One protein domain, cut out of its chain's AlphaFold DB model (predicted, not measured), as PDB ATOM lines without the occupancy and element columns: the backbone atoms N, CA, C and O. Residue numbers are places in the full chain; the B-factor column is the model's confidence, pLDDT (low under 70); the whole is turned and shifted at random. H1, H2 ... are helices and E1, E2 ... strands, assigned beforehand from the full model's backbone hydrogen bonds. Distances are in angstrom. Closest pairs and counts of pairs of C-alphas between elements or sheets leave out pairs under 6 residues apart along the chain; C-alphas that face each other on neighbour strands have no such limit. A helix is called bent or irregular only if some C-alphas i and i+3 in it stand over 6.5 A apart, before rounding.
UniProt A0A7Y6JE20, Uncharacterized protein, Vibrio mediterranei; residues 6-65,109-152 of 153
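What this domain is: This is residues 6 to 65 and 109 to 152 of the 153 residues of an uncharacterized protein of Vibrio mediterranei (UniProt A0A7Y6JE20). A three-stranded antiparallel sheet, E2 E1 E5, has H1 over one face, with the small hairpin of E3 and E4 beside H1 on the E2 side. The two longest helices, H2 and H3, form a helical hairpin that packs crosswise on H1, and the start of H2 reaches the edge of the sheet at E5. The 104 printed residues hold three named helices and five named strands, in the order E1 E2 H1 E3 E4 E5 H2 H3, class mixed. The whole is compact, with a radius of gyration of the C-alphas of 13.7 A, and only just flat, spanning 37 by 35 by 19 A.

Where its parts are: Find C-alpha 6 at (-35.520, -13.252, -20.654); from there E1, residues 6 to 12, runs 19.3 A. E2 is residues 19 to 24, and E5, residues 55 to 63, runs 22.0 A. H1 is residues 26 to 38, 15.8 A long. E3 is residues 43 to 45 and E4 residues 48 to 50. H2, residues 110 to 127, begins at C-alpha 110 (-36.720, -7.441, -12.173) and measures 24.0 A. H3, residues 132 to 151, runs 28.7 A to C-alpha 151 at (-33.339, -20.313, -4.643). H1 and H2 are irregular: C-alphas 32 and 35 are 7.0 A apart, and C-alphas 123 and 126 are 8.3 A apart. H2 has a kink of 51 degrees near residue 121.

How they stand to each other: Look first at inner strand E1: N 7 is 2.9 A from O 61 of E5, and N 8 is 2.7 A from O 21 of E2, both within hydrogen-bond range. The sheet is twisted, with C-alphas up to 4.4 A off its plane. H1 makes two layers with it, a helix on one face, at a height over the sheet of 10.0 A; it runs along the strands, at 16 degrees to E1 on the local plane. In the hairpin E3 and E4, N 43 and O 50 are 3.0 A apart. The closest C-alphas of E2 and E3, Leu 21 and Ile 45, are 5.6 A apart; those of H1 and E3, Pro 36 and Phe 43, 6.1 A. H1, with residues 26 to 30 alone, touches H3 about perpendicular at 86 degrees, closest at C-alphas 27 and 136, 6.2 A. H1 and H2 only just touch, with 3 pairs of C-alphas within 8 A, the closest Val 34 and Leu 114, 7.7 A. H2 and H3 touch at a shallow tilt of 22 degrees, opposite ways, closest at C-alphas 116 and 139, 4.8 A. H2 only grazes the sheet, with residues 110 to 114; H3 is not on it. Of the O i to N i+4 pairs, 7 of 9 in H1, 9 of 14 in H2 and 15 of 16 in H3 are within hydrogen-bond range.

The domain as a whole: The C-alphas of Gly 14 and Ser 152, the two farthest apart, are 40.0 A apart. Residues 66 to 108 are not printed, and C-alphas 65 and 109 stand 14.8 A apart across the cut. Of the links printed whole, E1 to E2 is short and the others are tight. The mean pLDDT of the printed part is 93.8; residues 150 to 152 are under 70.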
ATOM      1  N   PHE A   6     -34.712 -14.187 -21.415       95.75
ATOM      2  CA  PHE A   6     -35.520 -13.252 -20.654       95.75
ATOM      3  C   PHE A   6     -36.714 -12.783 -21.476       95.75
ATOM      4  O   PHE A   6     -36.659 -12.735 -22.706       95.75
ATOM      5  N   ALA A   7     -37.784 -12.409 -20.786       96.56
ATOM      6  CA  ALA A   7     -38.885 -11.659 -21.363       96.56
ATOM      7  C   ALA A   7     -39.134 -10.372 -20.581       96.56
ATOM      8  O   ALA A   7     -38.876 -10.293 -19.382       96.56
ATOM      9  N   VAL A   8     -39.664  -9.371 -21.266       96.75
ATOM     10  CA  VAL A   8     -40.125  -8.114 -20.694       96.75
ATOM     11  C   VAL A   8     -41.629  -8.054 -20.863       96.75
ATOM     12  O   VAL A   8     -42.144  -8.242 -21.962       96.75
ATOM     13  N   TYR A   9     -42.319  -7.796 -19.762       95.94
ATOM     14  CA  TYR A   9     -43.746  -7.508 -19.730       95.94
ATOM     15  C   TYR A   9     -43.920  -6.055 -19.301       95.94
ATOM     16  O   TYR A   9     -43.377  -5.652 -18.268       95.94
ATOM     17  N   ALA A  10     -44.681  -5.277 -20.063       95.94
ATOM     18  CA  ALA A  10     -44.908  -3.872 -19.773       95.94
ATOM     19  C   ALA A  10     -46.374  -3.465 -19.929       95.94
ATOM     20  O   ALA A  10     -47.035  -3.810 -20.904       95.94
ATOM     21  N   GLU A  11     -46.855  -2.663 -18.982       95.56
ATOM     22  CA  GLU A  11     -48.129  -1.948 -19.070       95.56
ATOM     23  C   GLU A  11     -47.819  -0.470 -19.312       95.56
ATOM     24  O   GLU A  11     -47.108   0.158 -18.520       95.56
ATOM     25  N   VAL A  12     -48.336   0.081 -20.409       96.12
ATOM     26  CA  VAL A  12     -48.029   1.439 -20.880       96.12
ATOM     27  C   VAL A  12     -49.309   2.273 -20.914       96.12
ATOM     28  O   VAL A  12     -50.365   1.799 -21.330       96.12
ATOM     29  N   ASP A  13     -49.224   3.530 -20.485       95.25
ATOM     30  CA  ASP A  13     -50.319   4.493 -20.596       95.25
ATOM     31  C   ASP A  13     -50.818   4.624 -22.041       95.25
ATOM     32  O   ASP A  13     -50.045   4.862 -22.967       95.25
ATOM     33  N   GLY A  14     -52.135   4.514 -22.226       92.88
ATOM     34  CA  GLY A  14     -52.773   4.628 -23.539       92.88
ATOM     35  C   GLY A  14     -52.714   3.363 -24.400       92.88
ATOM     36  O   GLY A  14     -53.274   3.377 -25.491       92.88
ATOM     37  N   ILE A  15     -52.102   2.273 -23.921       92.69
ATOM     38  CA  ILE A  15     -52.121   0.966 -24.590       92.69
ATOM     39  C   ILE A  15     -53.006   0.012 -23.786       92.69
ATOM     40  O   ILE A  15     -52.796  -0.193 -22.593       92.69
ATOM     41  N   GLU A  16     -54.022  -0.555 -24.440       89.69
ATOM     42  CA  GLU A  16     -55.017  -1.413 -23.784       89.69
ATOM     43  C   GLU A  16     -54.433  -2.764 -23.345       89.69
ATOM     44  O   GLU A  16     -54.742  -3.254 -22.260       89.69
ATOM     45  N   LYS A  17     -53.579  -3.366 -24.180       90.56
ATOM     46  CA  LYS A  17     -52.959  -4.671 -23.923       90.56
ATOM     47  C   LYS A  17     -51.511  -4.502 -23.453       90.56
ATOM     48  O   LYS A  17     -50.831  -3.592 -23.926       90.56
ATOM     49  N   PRO A  18     -51.010  -5.384 -22.572       92.62
ATOM     50  CA  PRO A  18     -49.604  -5.361 -22.202       92.62
ATOM     51  C   PRO A  18     -48.719  -5.642 -23.418       92.62
ATOM     52  O   PRO A  18     -49.073  -6.448 -24.282       92.62
ATOM     53  N   LEU A  19     -47.563  -4.986 -23.450       94.50
ATOM     54  CA  LEU A  19     -46.515  -5.233 -24.430       94.50
ATOM     55  C   LEU A  19     -45.593  -6.328 -23.904       94.50
ATOM     56  O   LEU A  19     -45.187  -6.301 -22.736       94.50
ATOM     57  N   ILE A  20     -45.259  -7.285 -24.766       94.88
ATOM     58  CA  ILE A  20     -44.440  -8.439 -24.405       94.88
ATOM     59  C   ILE A  20     -43.291  -8.566 -25.402       94.88
ATOM     60  O   ILE A  20     -43.509  -8.666 -26.602       94.88
ATOM     61  N   LEU A  21     -42.061  -8.609 -24.896       94.81
ATOM     62  CA  LEU A  21     -40.867  -8.903 -25.688       94.81
ATOM     63  C   LEU A  21     -40.146 -10.091 -25.057       94.81
ATOM     64  O   LEU A  21     -39.645  -9.968 -23.946       94.81
ATOM     65  N   SER A  22     -40.111 -11.240 -25.726       93.25
ATOM     66  CA  SER A  22     -39.521 -12.476 -25.197       93.25
ATOM     67  C   SER A  22     -38.205 -12.851 -25.887       93.25
ATOM     68  O   SER A  22     -37.769 -12.204 -26.836       93.25
ATOM     69  N   GLU A  23     -37.559 -13.902 -25.372       92.50
ATOM     70  CA  GLU A  23     -36.372 -14.536 -25.971       92.50
ATOM     71  C   GLU A  23     -35.139 -13.621 -26.065       92.50
ATOM     72  O   GLU A  23     -34.276 -13.770 -26.930       92.50
ATOM     73  N   LEU A  24     -35.010 -12.694 -25.115       95.12
ATOM     74  CA  LEU A  24     -33.845 -11.824 -24.995       95.12
ATOM     75  C   LEU A  24     -32.689 -12.564 -24.321       95.12
ATOM     76  O   LEU A  24     -32.862 -13.182 -23.272       95.12
ATOM     77  N   THR A  25     -31.482 -12.452 -24.873       95.31
ATOM     78  CA  THR A  25     -30.262 -12.788 -24.123       95.31
ATOM     79  C   THR A  25     -30.010 -11.728 -23.051       95.31
ATOM     80  O   THR A  25     -30.514 -10.610 -23.152       95.31
ATOM     81  N   PHE A  26     -29.188 -12.038 -22.043       95.38
ATOM     82  CA  PHE A  26     -28.855 -11.065 -20.995       95.38
ATOM     83  C   PHE A  26     -28.278  -9.765 -21.577       95.38
ATOM     84  O   PHE A  26     -28.717  -8.678 -21.223       95.38
ATOM     85  N   GLY A  27     -27.341  -9.871 -22.527       95.75
ATOM     86  CA  GLY A  27     -26.753  -8.699 -23.181       95.75
ATOM     87  C   GLY A  27     -27.786  -7.858 -23.932       95.75
ATOM     88  O   GLY A  27     -27.800  -6.645 -23.768       95.75
ATOM     89  N   ARG A  28     -28.696  -8.491 -24.686       96.31
ATOM     90  CA  ARG A  28     -29.773  -7.772 -25.387       96.31
ATOM     91  C   ARG A  28     -30.770  -7.133 -24.431       96.31
ATOM     92  O   ARG A  28     -31.173  -6.005 -24.649       96.31
ATOM     93  N   LEU A  29     -31.140  -7.821 -23.355       97.62
ATOM     94  CA  LEU A  29     -31.985  -7.248 -22.309       97.62
ATOM     95  C   LEU A  29     -31.353  -5.974 -21.724       97.62
ATOM     96  O   LEU A  29     -32.042  -4.974 -21.534       97.62
ATOM     97  N   ILE A  30     -30.051  -6.011 -21.433       97.69
ATOM     98  CA  ILE A  30     -29.338  -4.854 -20.892       97.69
ATOM     99  C   ILE A  30     -29.304  -3.704 -21.903       97.69
ATOM    100  O   ILE A  30     -29.708  -2.596 -21.556       97.69
ATOM    101  N   ASP A  31     -28.853  -3.970 -23.126       96.88
ATOM    102  CA  ASP A  31     -28.701  -2.966 -24.182       96.88
ATOM    103  C   ASP A  31     -30.030  -2.350 -24.617       96.88
ATOM    104  O   ASP A  31     -30.156  -1.131 -24.694       96.88
ATOM    105  N   ASP A  32     -31.003  -3.206 -24.934       97.06
ATOM    106  CA  ASP A  32     -32.213  -2.810 -25.649       97.06
ATOM    107  C   ASP A  32     -33.265  -2.257 -24.676       97.06
ATOM    108  O   ASP A  32     -34.139  -1.498 -25.088       97.06
ATOM    109  N   ILE A  33     -33.200  -2.636 -23.390       97.94
ATOM    110  CA  ILE A  33     -34.244  -2.332 -22.403       97.94
ATOM    111  C   ILE A  33     -33.678  -1.638 -21.168       97.94
ATOM    112  O   ILE A  33     -34.081  -0.518 -20.871       97.94
ATOM    113  N   VAL A  34     -32.766  -2.274 -20.425       97.75
ATOM    114  CA  VAL A  34     -32.391  -1.789 -19.082       97.75
ATOM    115  C   VAL A  34     -31.622  -0.475 -19.144       97.75
ATOM    116  O   VAL A  34     -31.967   0.453 -18.416       97.75
ATOM    117  N   VAL A  35     -30.606  -0.370 -20.004       97.19
ATOM    118  CA  VAL A  35     -29.817   0.859 -20.154       97.19
ATOM    119  C   VAL A  35     -30.707   2.025 -20.613       97.19
ATOM    120  O   VAL A  35     -30.740   3.029 -19.897       97.19
ATOM    121  N   PRO A  36     -31.492   1.920 -21.708       97.00
ATOM    122  CA  PRO A  36     -32.400   2.988 -22.116       97.00
ATOM    123  C   PRO A  36     -33.428   3.353 -21.043       97.00
ATOM    124  O   PRO A  36     -33.631   4.535 -20.770       97.00
ATOM    125  N   TYR A  37     -34.029   2.354 -20.387       96.88
ATOM    126  CA  TYR A  37     -34.994   2.563 -19.309       96.88
ATOM    127  C   TYR A  37     -34.395   3.382 -18.159       96.88
ATOM    128  O   TYR A  37     -34.997   4.364 -17.724       96.88
ATOM    129  N   GLN A  38     -33.190   3.027 -17.706       96.06
ATOM    130  CA  GLN A  38     -32.500   3.712 -16.608       96.06
ATOM    131  C   GLN A  38     -32.016   5.116 -16.988       96.06
ATOM    132  O   GLN A  38     -31.941   5.995 -16.132       96.06
ATOM    133  N   LEU A  39     -31.720   5.345 -18.268       95.69
ATOM    134  CA  LEU A  39     -31.334   6.652 -18.799       95.69
ATOM    135  C   LEU A  39     -32.530   7.535 -19.197       95.69
ATOM    136  O   LEU A  39     -32.327   8.658 -19.654       95.69
ATOM    137  N   GLY A  40     -33.768   7.043 -19.066       94.88
ATOM    138  CA  GLY A  40     -34.967   7.755 -19.519       94.88
ATOM    139  C   GLY A  40     -35.045   7.931 -21.041       94.88
ATOM    140  O   GLY A  40     -35.779   8.789 -21.533       94.88
ATOM    141  N   GLN A  41     -34.285   7.139 -21.796       96.38
ATOM    142  CA  GLN A  41     -34.276   7.163 -23.254       96.38
ATOM    143  C   GLN A  41     -35.447   6.341 -23.821       96.38
ATOM    144  O   GLN A  41     -35.967   5.458 -23.136       96.38
ATOM    145  N   PRO A  42     -35.888   6.608 -25.062       97.19
ATOM    146  CA  PRO A  42     -36.842   5.745 -25.748       97.19
ATOM    147  C   PRO A  42     -36.251   4.360 -26.046       97.19
ATOM    148  O   PRO A  42     -35.088   4.252 -26.426       97.19
ATOM    149  N   PHE A  43     -37.073   3.320 -25.939       97.38
ATOM    150  CA  PHE A  43     -36.738   1.939 -26.309       97.38
ATOM    151  C   PHE A  43     -37.959   1.221 -26.881       97.38
ATOM    152  O   PHE A  43     -39.047   1.789 -26.907       97.38
ATOM    153  N   PHE A  44     -37.792  -0.010 -27.365       96.56
ATOM    154  CA  PHE A  44     -38.862  -0.745 -28.035       96.56
ATOM    155  C   PHE A  44     -39.285  -1.977 -27.241       96.56
ATOM    156  O   PHE A  44     -38.447  -2.787 -26.852       96.56
ATOM    157  N   ILE A  45     -40.592  -2.151 -27.057       96.19
ATOM    158  CA  ILE A  45     -41.189  -3.409 -26.598       96.19
ATOM    159  C   ILE A  45     -42.277  -3.770 -27.602       96.19
ATOM    160  O   ILE A  45     -43.141  -2.944 -27.881       96.19
ATOM    161  N   ASP A  46     -42.216  -4.981 -28.160       90.44
ATOM    162  CA  ASP A  46     -43.200  -5.473 -29.139       90.44
ATOM    163  C   ASP A  46     -43.389  -4.518 -30.344       90.44
ATOM    164  O   ASP A  46     -44.493  -4.223 -30.791       90.44
ATOM    165  N   GLY A  47     -42.285  -3.926 -30.818       91.88
ATOM    166  CA  GLY A  47     -42.281  -2.951 -31.917       91.88
ATOM    167  C   GLY A  47     -42.799  -1.549 -31.562       91.88
ATOM    168  O   GLY A  47     -42.692  -0.638 -32.385       91.88
ATOM    169  N   VAL A  48     -43.303  -1.332 -30.346       95.00
ATOM    170  CA  VAL A  48     -43.810  -0.034 -29.883       95.00
ATOM    171  C   VAL A  48     -42.709   0.756 -29.182       95.00
ATOM    172  O   VAL A  48     -42.002   0.218 -28.332       95.00
ATOM    173  N   VAL A  49     -42.584   2.048 -29.504       96.25
ATOM    174  CA  VAL A  49     -41.681   2.973 -28.799       96.25
ATOM    175  C   VAL A  49     -42.242   3.283 -27.412       96.25
ATOM    176  O   VAL A  49     -43.350   3.797 -27.277       96.25
ATOM    177  N   VAL A  50     -41.444   3.031 -26.381       96.25
ATOM    178  CA  VAL A  50     -41.776   3.215 -24.968       96.25
ATOM    179  C   VAL A  50     -40.783   4.181 -24.325       96.25
ATOM    180  O   VAL A  50     -39.604   4.217 -24.672       96.25
ATOM    181  N   LYS A  51     -41.269   4.971 -23.364       95.25
ATOM    182  CA  LYS A  51     -40.454   5.777 -22.445       95.25
ATOM    183  C   LYS A  51     -40.793   5.412 -21.006       95.25
ATOM    184  O   LYS A  51     -41.948   5.104 -20.712       95.25
ATOM    185  N   ALA A  52     -39.815   5.528 -20.107       94.50
ATOM    186  CA  ALA A  52     -39.985   5.222 -18.684       94.50
ATOM    187  C   ALA A  52     -41.173   5.964 -18.042       94.50
ATOM    188  O   ALA A  52     -41.950   5.365 -17.309       94.50
ATOM    189  N   GLU A  53     -41.379   7.234 -18.393       94.88
ATOM    190  CA  GLU A  53     -42.469   8.078 -17.875       94.88
ATOM    191  C   GLU A  53     -43.887   7.625 -18.271       94.88
ATOM    192  O   GLU A  53     -44.860   8.077 -17.677       94.88
ATOM    193  N   LYS A  54     -44.018   6.764 -19.289       94.94
ATOM    194  CA  LYS A  54     -45.302   6.214 -19.756       94.94
ATOM    195  C   LYS A  54     -45.562   4.800 -19.244       94.94
ATOM    196  O   LYS A  54     -46.617   4.239 -19.533       94.94
ATOM    197  N   LEU A  55     -44.612   4.201 -18.528       95.12
ATOM    198  CA  LEU A  55     -44.768   2.862 -17.977       95.12
ATOM    199  C   LEU A  55     -45.557   2.913 -16.669       95.12
ATOM    200  O   LEU A  55     -45.097   3.469 -15.677       95.12
ATOM    201  N   LYS A  56     -46.709   2.238 -16.642       95.69
ATOM    202  CA  LYS A  56     -47.404   1.902 -15.390       95.69
ATOM    203  C   LYS A  56     -46.677   0.786 -14.652       95.69
ATOM    204  O   LYS A  56     -46.630   0.759 -13.424       95.69
ATOM    205  N   ARG A  57     -46.136  -0.166 -15.416       94.38
ATOM    206  CA  ARG A  57     -45.454  -1.346 -14.893       94.38
ATOM    207  C   ARG A  57     -44.460  -1.880 -15.908       94.38
ATOM    208  O   ARG A  57     -44.784  -1.973 -17.087       94.38
ATOM    209  N   ILE A  58     -43.302  -2.320 -15.431       95.69
ATOM    210  CA  ILE A  58     -42.367  -3.150 -16.190       95.69
ATOM    211  C   ILE A  58     -41.924  -4.325 -15.320       95.69
ATOM    212  O   ILE A  58     -41.689  -4.169 -14.121       95.69
ATOM    213  N   LYS A  59     -41.853  -5.509 -15.920       96.19
ATOM    214  CA  LYS A  59     -41.312  -6.722 -15.313       96.19
ATOM    215  C   LYS A  59     -40.317  -7.361 -16.257       96.19
ATOM    216  O   LYS A  59     -40.562  -7.417 -17.459       96.19
ATOM    217  N   ILE A  60     -39.246  -7.895 -15.690       97.25
ATOM    218  CA  ILE A  60     -38.263  -8.710 -16.387       97.25
ATOM    219  C   ILE A  60     -38.366 -10.129 -15.840       97.25
ATOM    220  O   ILE A  60     -38.210 -10.365 -14.643       97.25
ATOM    221  N   LEU A  61     -38.653 -11.065 -16.732       95.94
ATOM    222  CA  LEU A  61     -38.938 -12.455 -16.425       95.94
ATOM    223  C   LEU A  61     -37.788 -13.331 -16.916       95.94
ATOM    224  O   LEU A  61     -37.408 -13.249 -18.083       95.94
ATOM    225  N   LEU A  62     -37.253 -14.184 -16.049       95.12
ATOM    226  CA  LEU A  62     -36.312 -15.234 -16.426       95.12
ATOM    227  C   LEU A  62     -37.107 -16.436 -16.941       95.12
ATOM    228  O   LEU A  62     -37.894 -17.028 -16.200       95.12
ATOM    229  N   LEU A  63     -36.905 -16.797 -18.207       93.31
ATOM    230  CA  LEU A  63     -37.637 -17.885 -18.843       93.31
ATOM    231  C   LEU A  63     -37.050 -19.231 -18.426       93.31
ATOM    232  O   LEU A  63     -35.869 -19.512 -18.655       93.31
ATOM    233  N   ASN A  64     -37.894 -20.122 -17.903       89.56
ATOM    234  CA  ASN A  64     -37.528 -21.528 -17.803       89.56
ATOM    235  C   ASN A  64     -37.551 -22.128 -19.212       89.56
ATOM    236  O   ASN A  64     -38.594 -22.583 -19.677       89.56
ATOM    237  N   LYS A  65     -36.397 -22.110 -19.889       82.81
ATOM    238  CA  LYS A  65     -36.259 -22.439 -21.314       82.81
ATOM    239  C   LYS A  65     -37.030 -23.696 -21.723       82.81
ATOM    240  O   LYS A  65     -37.843 -23.628 -22.633       82.81
ATOM    241  N   VAL A 109     -37.520 -11.523 -12.083       96.06
ATOM    242  CA  VAL A 109     -36.135 -11.214 -11.711       96.06
ATOM    243  C   VAL A 109     -35.816  -9.728 -11.862       96.06
ATOM    244  O   VAL A 109     -34.650  -9.333 -11.933       96.06
ATOM    245  N   THR A 110     -36.851  -8.883 -11.929       96.62
ATOM    246  CA  THR A 110     -36.720  -7.441 -12.173       96.62
ATOM    247  C   THR A 110     -35.722  -6.802 -11.208       96.62
ATOM    248  O   THR A 110     -34.769  -6.154 -11.635       96.62
ATOM    249  N   SER A 111     -35.872  -7.048  -9.906       96.00
ATOM    250  CA  SER A 111     -34.999  -6.475  -8.874       96.00
ATOM    251  C   SER A 111     -33.546  -6.948  -8.987       96.00
ATOM    252  O   SER A 111     -32.623  -6.174  -8.748       96.00
ATOM    253  N   GLN A 112     -33.325  -8.207  -9.367       96.69
ATOM    254  CA  GLN A 112     -31.995  -8.800  -9.523       96.69
ATOM    255  C   GLN A 112     -31.262  -8.191 -10.718       96.69
ATOM    256  O   GLN A 112     -30.076  -7.877 -10.623       96.69
ATOM    257  N   ILE A 113     -31.978  -7.969 -11.822       97.25
ATOM    258  CA  ILE A 113     -31.438  -7.296 -13.005       97.25
ATOM    259  C   ILE A 113     -31.088  -5.842 -12.690       97.25
ATOM    260  O   ILE A 113     -29.988  -5.399 -13.013       97.25
ATOM    261  N   LEU A 114     -31.983  -5.115 -12.014       96.81
ATOM    262  CA  LEU A 114     -31.717  -3.729 -11.624       96.81
ATOM    263  C   LEU A 114     -30.519  -3.628 -10.674       96.81
ATOM    264  O   LEU A 114     -29.650  -2.785 -10.879       96.81
ATOM    265  N   LYS A 115     -30.395  -4.551  -9.713       96.31
ATOM    266  CA  LYS A 115     -29.223  -4.635  -8.833       96.31
ATOM    267  C   LYS A 115     -27.928  -4.869  -9.618       96.31
ATOM    268  O   LYS A 115     -26.922  -4.222  -9.335       96.31
ATOM    269  N   ALA A 116     -27.938  -5.778 -10.591       96.88
ATOM    270  CA  ALA A 116     -26.772  -6.034 -11.435       96.88
ATOM    271  C   ALA A 116     -26.375  -4.797 -12.257       96.88
ATOM    272  O   ALA A 116     -25.192  -4.461 -12.329       96.88
ATOM    273  N   TYR A 117     -27.356  -4.083 -12.815       97.69
ATOM    274  CA  TYR A 117     -27.131  -2.813 -13.503       97.69
ATOM    275  C   TYR A 117     -26.528  -1.752 -12.572       97.69
ATOM    276  O   TYR A 117     -25.498  -1.166 -12.907       97.69
ATOM    277  N   ASP A 118     -27.136  -1.530 -11.405       97.62
ATOM    278  CA  ASP A 118     -26.712  -0.499 -10.452       97.62
ATOM    279  C   ASP A 118     -25.274  -0.720  -9.960       97.62
ATOM    280  O   ASP A 118     -24.558   0.248  -9.710       97.62
ATOM    281  N   GLN A 119     -24.841  -1.977  -9.831       97.25
ATOM    282  CA  GLN A 119     -23.511  -2.315  -9.321       97.25
ATOM    283  C   GLN A 119     -22.430  -2.364 -10.404       97.25
ATOM    284  O   GLN A 119     -21.325  -1.878 -10.172       97.25
ATOM    285  N   ALA A 120     -22.716  -2.951 -11.569       96.88
ATOM    286  CA  ALA A 120     -21.700  -3.145 -12.606       96.88
ATOM    287  C   ALA A 120     -21.692  -2.033 -13.658       96.88
ATOM    288  O   ALA A 120     -20.623  -1.599 -14.079       96.88
ATOM    289  N   ILE A 121     -22.866  -1.581 -14.103       96.81
ATOM    290  CA  ILE A 121     -23.001  -0.762 -15.315       96.81
ATOM    291  C   ILE A 121     -23.114   0.718 -14.967       96.81
ATOM    292  O   ILE A 121     -22.339   1.531 -15.465       96.81
ATOM    293  N   LYS A 122     -24.054   1.076 -14.087       97.06
ATOM    294  CA  LYS A 122     -24.352   2.467 -13.721       97.06
ATOM    295  C   LYS A 122     -23.126   3.291 -13.301       97.06
ATOM    296  O   LYS A 122     -23.018   4.421 -13.775       97.06
ATOM    297  N   PRO A 123     -22.171   2.773 -12.498       96.81
ATOM    298  CA  PRO A 123     -21.002   3.555 -12.082       96.81
ATOM    299  C   PRO A 123     -20.073   3.930 -13.242       96.81
ATOM    300  O   PRO A 123     -19.321   4.894 -13.140       96.81
ATOM    301  N   LYS A 124     -20.122   3.167 -14.338       95.38
ATOM    302  CA  LYS A 124     -19.266   3.314 -15.522       95.38
ATOM    303  C   LYS A 124     -20.087   3.595 -16.783       95.38
ATOM    304  O   LYS A 124     -19.643   3.303 -17.888       95.38
ATOM    305  N   ILE A 125     -21.292   4.154 -16.636       94.81
ATOM    306  CA  ILE A 125     -22.235   4.316 -17.751       94.81
ATOM    307  C   ILE A 125     -21.693   5.217 -18.871       94.81
ATOM    308  O   ILE A 125     -21.993   4.987 -20.038       94.81
ATOM    309  N   GLN A 126     -20.852   6.200 -18.530       93.94
ATOM    310  CA  GLN A 126     -20.198   7.079 -19.507       93.94
ATOM    311  C   GLN A 126     -19.236   6.307 -20.423       93.94
ATOM    312  O   GLN A 126     -19.140   6.601 -21.611       93.94
ATOM    313  N   ASP A 127     -18.607   5.257 -19.894       92.00
ATOM    314  CA  ASP A 127     -17.667   4.395 -20.610       92.00
ATOM    315  C   ASP A 127     -18.312   3.061 -21.016       92.00
ATOM    316  O   ASP A 127     -17.621   2.052 -21.199       92.00
ATOM    317  N   TYR A 128     -19.646   3.034 -21.143       91.81
ATOM    318  CA  TYR A 128     -20.379   1.801 -21.400       91.81
ATOM    319  C   TYR A 128     -20.027   1.180 -22.750       91.81
ATOM    320  O   TYR A 128     -19.716  -0.004 -22.801       91.81
ATOM    321  N   LEU A 129     -20.044   1.955 -23.841       91.19
ATOM    322  CA  LEU A 129     -19.787   1.419 -25.184       91.19
ATOM    323  C   LEU A 129     -18.364   0.849 -25.342       91.19
ATOM    324  O   LEU A 129     -18.254  -0.283 -25.816       91.19
ATOM    325  N   PRO A 130     -17.289   1.545 -24.914       93.62
ATOM    326  CA  PRO A 130     -15.937   0.989 -24.976       93.62
ATOM    327  C   PRO A 130     -15.759  -0.301 -24.165       93.62
ATOM    328  O   PRO A 130     -15.043  -1.198 -24.600       93.62
ATOM    329  N   ASN A 131     -16.439  -0.420 -23.019       94.56
ATOM    330  CA  ASN A 131     -16.263  -1.536 -22.079       94.56
ATOM    331  C   ASN A 131     -17.459  -2.500 -22.051       94.56
ATOM    332  O   ASN A 131     -17.605  -3.290 -21.117       94.56
ATOM    333  N   ARG A 132     -18.331  -2.447 -23.065       94.44
ATOM    334  CA  ARG A 132     -19.652  -3.094 -23.060       94.44
ATOM    335  C   ARG A 132     -19.587  -4.563 -22.656       94.44
ATOM    336  O   ARG A 132     -20.318  -4.997 -21.769       94.44
ATOM    337  N   SER A 133     -18.717  -5.332 -23.306       94.81
ATOM    338  CA  SER A 133     -18.597  -6.775 -23.077       94.81
ATOM    339  C   SER A 133     -18.146  -7.103 -21.653       94.81
ATOM    340  O   SER A 133     -18.683  -8.026 -21.041       94.81
ATOM    341  N   GLU A 134     -17.202  -6.332 -21.107       95.56
ATOM    342  CA  GLU A 134     -16.730  -6.495 -19.729       95.56
ATOM    343  C   GLU A 134     -17.847  -6.166 -18.735       95.56
ATOM    344  O   GLU A 134     -18.162  -6.980 -17.871       95.56
ATOM    345  N   LEU A 135     -18.522  -5.027 -18.915       96.31
ATOM    346  CA  LEU A 135     -19.595  -4.579 -18.025       96.31
ATOM    347  C   LEU A 135     -20.794  -5.535 -18.028       96.31
ATOM    348  O   LEU A 135     -21.352  -5.825 -16.970       96.31
ATOM    349  N   ILE A 136     -21.173  -6.065 -19.195       95.75
ATOM    350  CA  ILE A 136     -22.224  -7.087 -19.306       95.75
ATOM    351  C   ILE A 136     -21.791  -8.387 -18.623       95.75
ATOM    352  O   ILE A 136     -22.600  -9.007 -17.931       95.75
ATOM    353  N   SER A 137     -20.530  -8.796 -18.781       95.56
ATOM    354  CA  SER A 137     -19.989  -9.982 -18.108       95.56
ATOM    355  C   SER A 137     -20.031  -9.824 -16.585       95.56
ATOM    356  O   SER A 137     -20.588 -10.677 -15.889       95.56
ATOM    357  N   SER A 138     -19.562  -8.689 -16.059       96.00
ATOM    358  CA  SER A 138     -19.630  -8.367 -14.629       96.00
ATOM    359  C   SER A 138     -21.073  -8.322 -14.118       96.00
ATOM    360  O   SER A 138     -21.385  -8.926 -13.092       96.00
ATOM    361  N   ALA A 139     -21.987  -7.677 -14.850       96.19
ATOM    362  CA  ALA A 139     -23.407  -7.657 -14.500       96.19
ATOM    363  C   ALA A 139     -24.011  -9.073 -14.479       96.19
ATOM    364  O   ALA A 139     -24.782  -9.407 -13.579       96.19
ATOM    365  N   THR A 140     -23.624  -9.934 -15.424       95.56
ATOM    366  CA  THR A 140     -24.073 -11.334 -15.476       95.56
ATOM    367  C   THR A 140     -23.614 -12.113 -14.242       95.56
ATOM    368  O   THR A 140     -24.393 -12.901 -13.698       95.56
ATOM    369  N   GLN A 141     -22.383 -11.891 -13.769       95.00
ATOM    370  CA  GLN A 141     -21.864 -12.521 -12.548       95.00
ATOM    371  C   GLN A 141     -22.684 -12.107 -11.320       95.00
ATOM    372  O   GLN A 141     -23.236 -12.973 -10.640       95.00
ATOM    373  N   ILE A 142     -22.870 -10.799 -11.111       95.19
ATOM    374  CA  ILE A 142     -23.666 -10.253  -9.998       95.19
ATOM    375  C   ILE A 142     -25.102 -10.783 -10.039       95.19
ATOM    376  O   ILE A 142     -25.654 -11.217  -9.025       95.19
ATOM    377  N   PHE A 143     -25.713 -10.787 -11.225       95.31
ATOM    378  CA  PHE A 143     -27.053 -11.325 -11.408       95.31
ATOM    379  C   PHE A 143     -27.111 -12.815 -11.036       95.31
ATOM    380  O   PHE A 143     -27.976 -13.214 -10.256       95.31
ATOM    381  N   THR A 144     -26.157 -13.623 -11.508       92.94
ATOM    382  CA  THR A 144     -26.077 -15.064 -11.207       92.94
ATOM    383  C   THR A 144     -25.959 -15.335  -9.706       92.94
ATOM    384  O   THR A 144     -26.562 -16.274  -9.190       92.94
ATOM    385  N   GLU A 145     -25.188 -14.526  -8.987       92.25
ATOM    386  CA  GLU A 145     -25.078 -14.633  -7.531       92.25
ATOM    387  C   GLU A 145     -26.389 -14.249  -6.841       92.25
ATOM    388  O   GLU A 145     -26.837 -14.939  -5.925       92.25
ATOM    389  N   SER A 146     -27.058 -13.201  -7.323       90.25
ATOM    390  CA  SER A 146     -28.317 -12.736  -6.739       90.25
ATOM    391  C   SER A 146     -29.467 -13.744  -6.871       90.25
ATOM    392  O   SER A 146     -30.256 -13.883  -5.937       90.25
ATOM    393  N   ILE A 147     -29.542 -14.488  -7.981       90.81
ATOM    394  CA  ILE A 147     -30.571 -15.524  -8.179       90.81
ATOM    395  C   ILE A 147     -30.286 -16.795  -7.371       90.81
ATOM    396  O   ILE A 147     -31.219 -17.461  -6.933       90.81
ATOM    397  N   LYS A 148     -29.014 -17.123  -7.099       86.50
ATOM    398  CA  LYS A 148     -28.674 -18.252  -6.216       86.50
ATOM    399  C   LYS A 148     -29.214 -18.024  -4.806       86.50
ATOM    400  O   LYS A 148     -29.761 -18.944  -4.211       86.50
ATOM    401  N   LEU A 149     -29.104 -16.797  -4.299       76.75
ATOM    402  CA  LEU A 149     -29.615 -16.432  -2.974       76.75
ATOM    403  C   LEU A 149     -31.144 -16.562  -2.874       76.75
ATOM    404  O   LEU A 149     -31.645 -16.951  -1.826       76.75
ATOM    405  N   LEU A 150     -31.871 -16.305  -3.967       69.50
ATOM    406  CA  LEU A 150     -33.324 -16.501  -4.048       69.50
ATOM    407  C   LEU A 150     -33.730 -17.977  -3.940       69.50
ATOM    408  O   LEU A 150     -34.658 -18.294  -3.209       69.50
ATOM    409  N   GLY A 151     -33.034 -18.874  -4.646       58.75
ATOM    410  CA  GLY A 151     -33.339 -20.313  -4.643       58.75
ATOM    411  C   GLY A 151     -32.804 -21.086  -3.431       58.75
ATOM    412  O   GLY A 151     -33.028 -22.289  -3.333       58.75
ATOM    413  N   SER A 152     -32.068 -20.419  -2.536       48.47
ATOM    414  CA  SER A 152     -31.526 -20.999  -1.295       48.47
ATOM    415  C   SER A 152     -32.434 -20.777  -0.077       48.47
ATOM    416  O   SER A 152     -32.032 -21.114   1.037       48.47
TER     417      SER A 152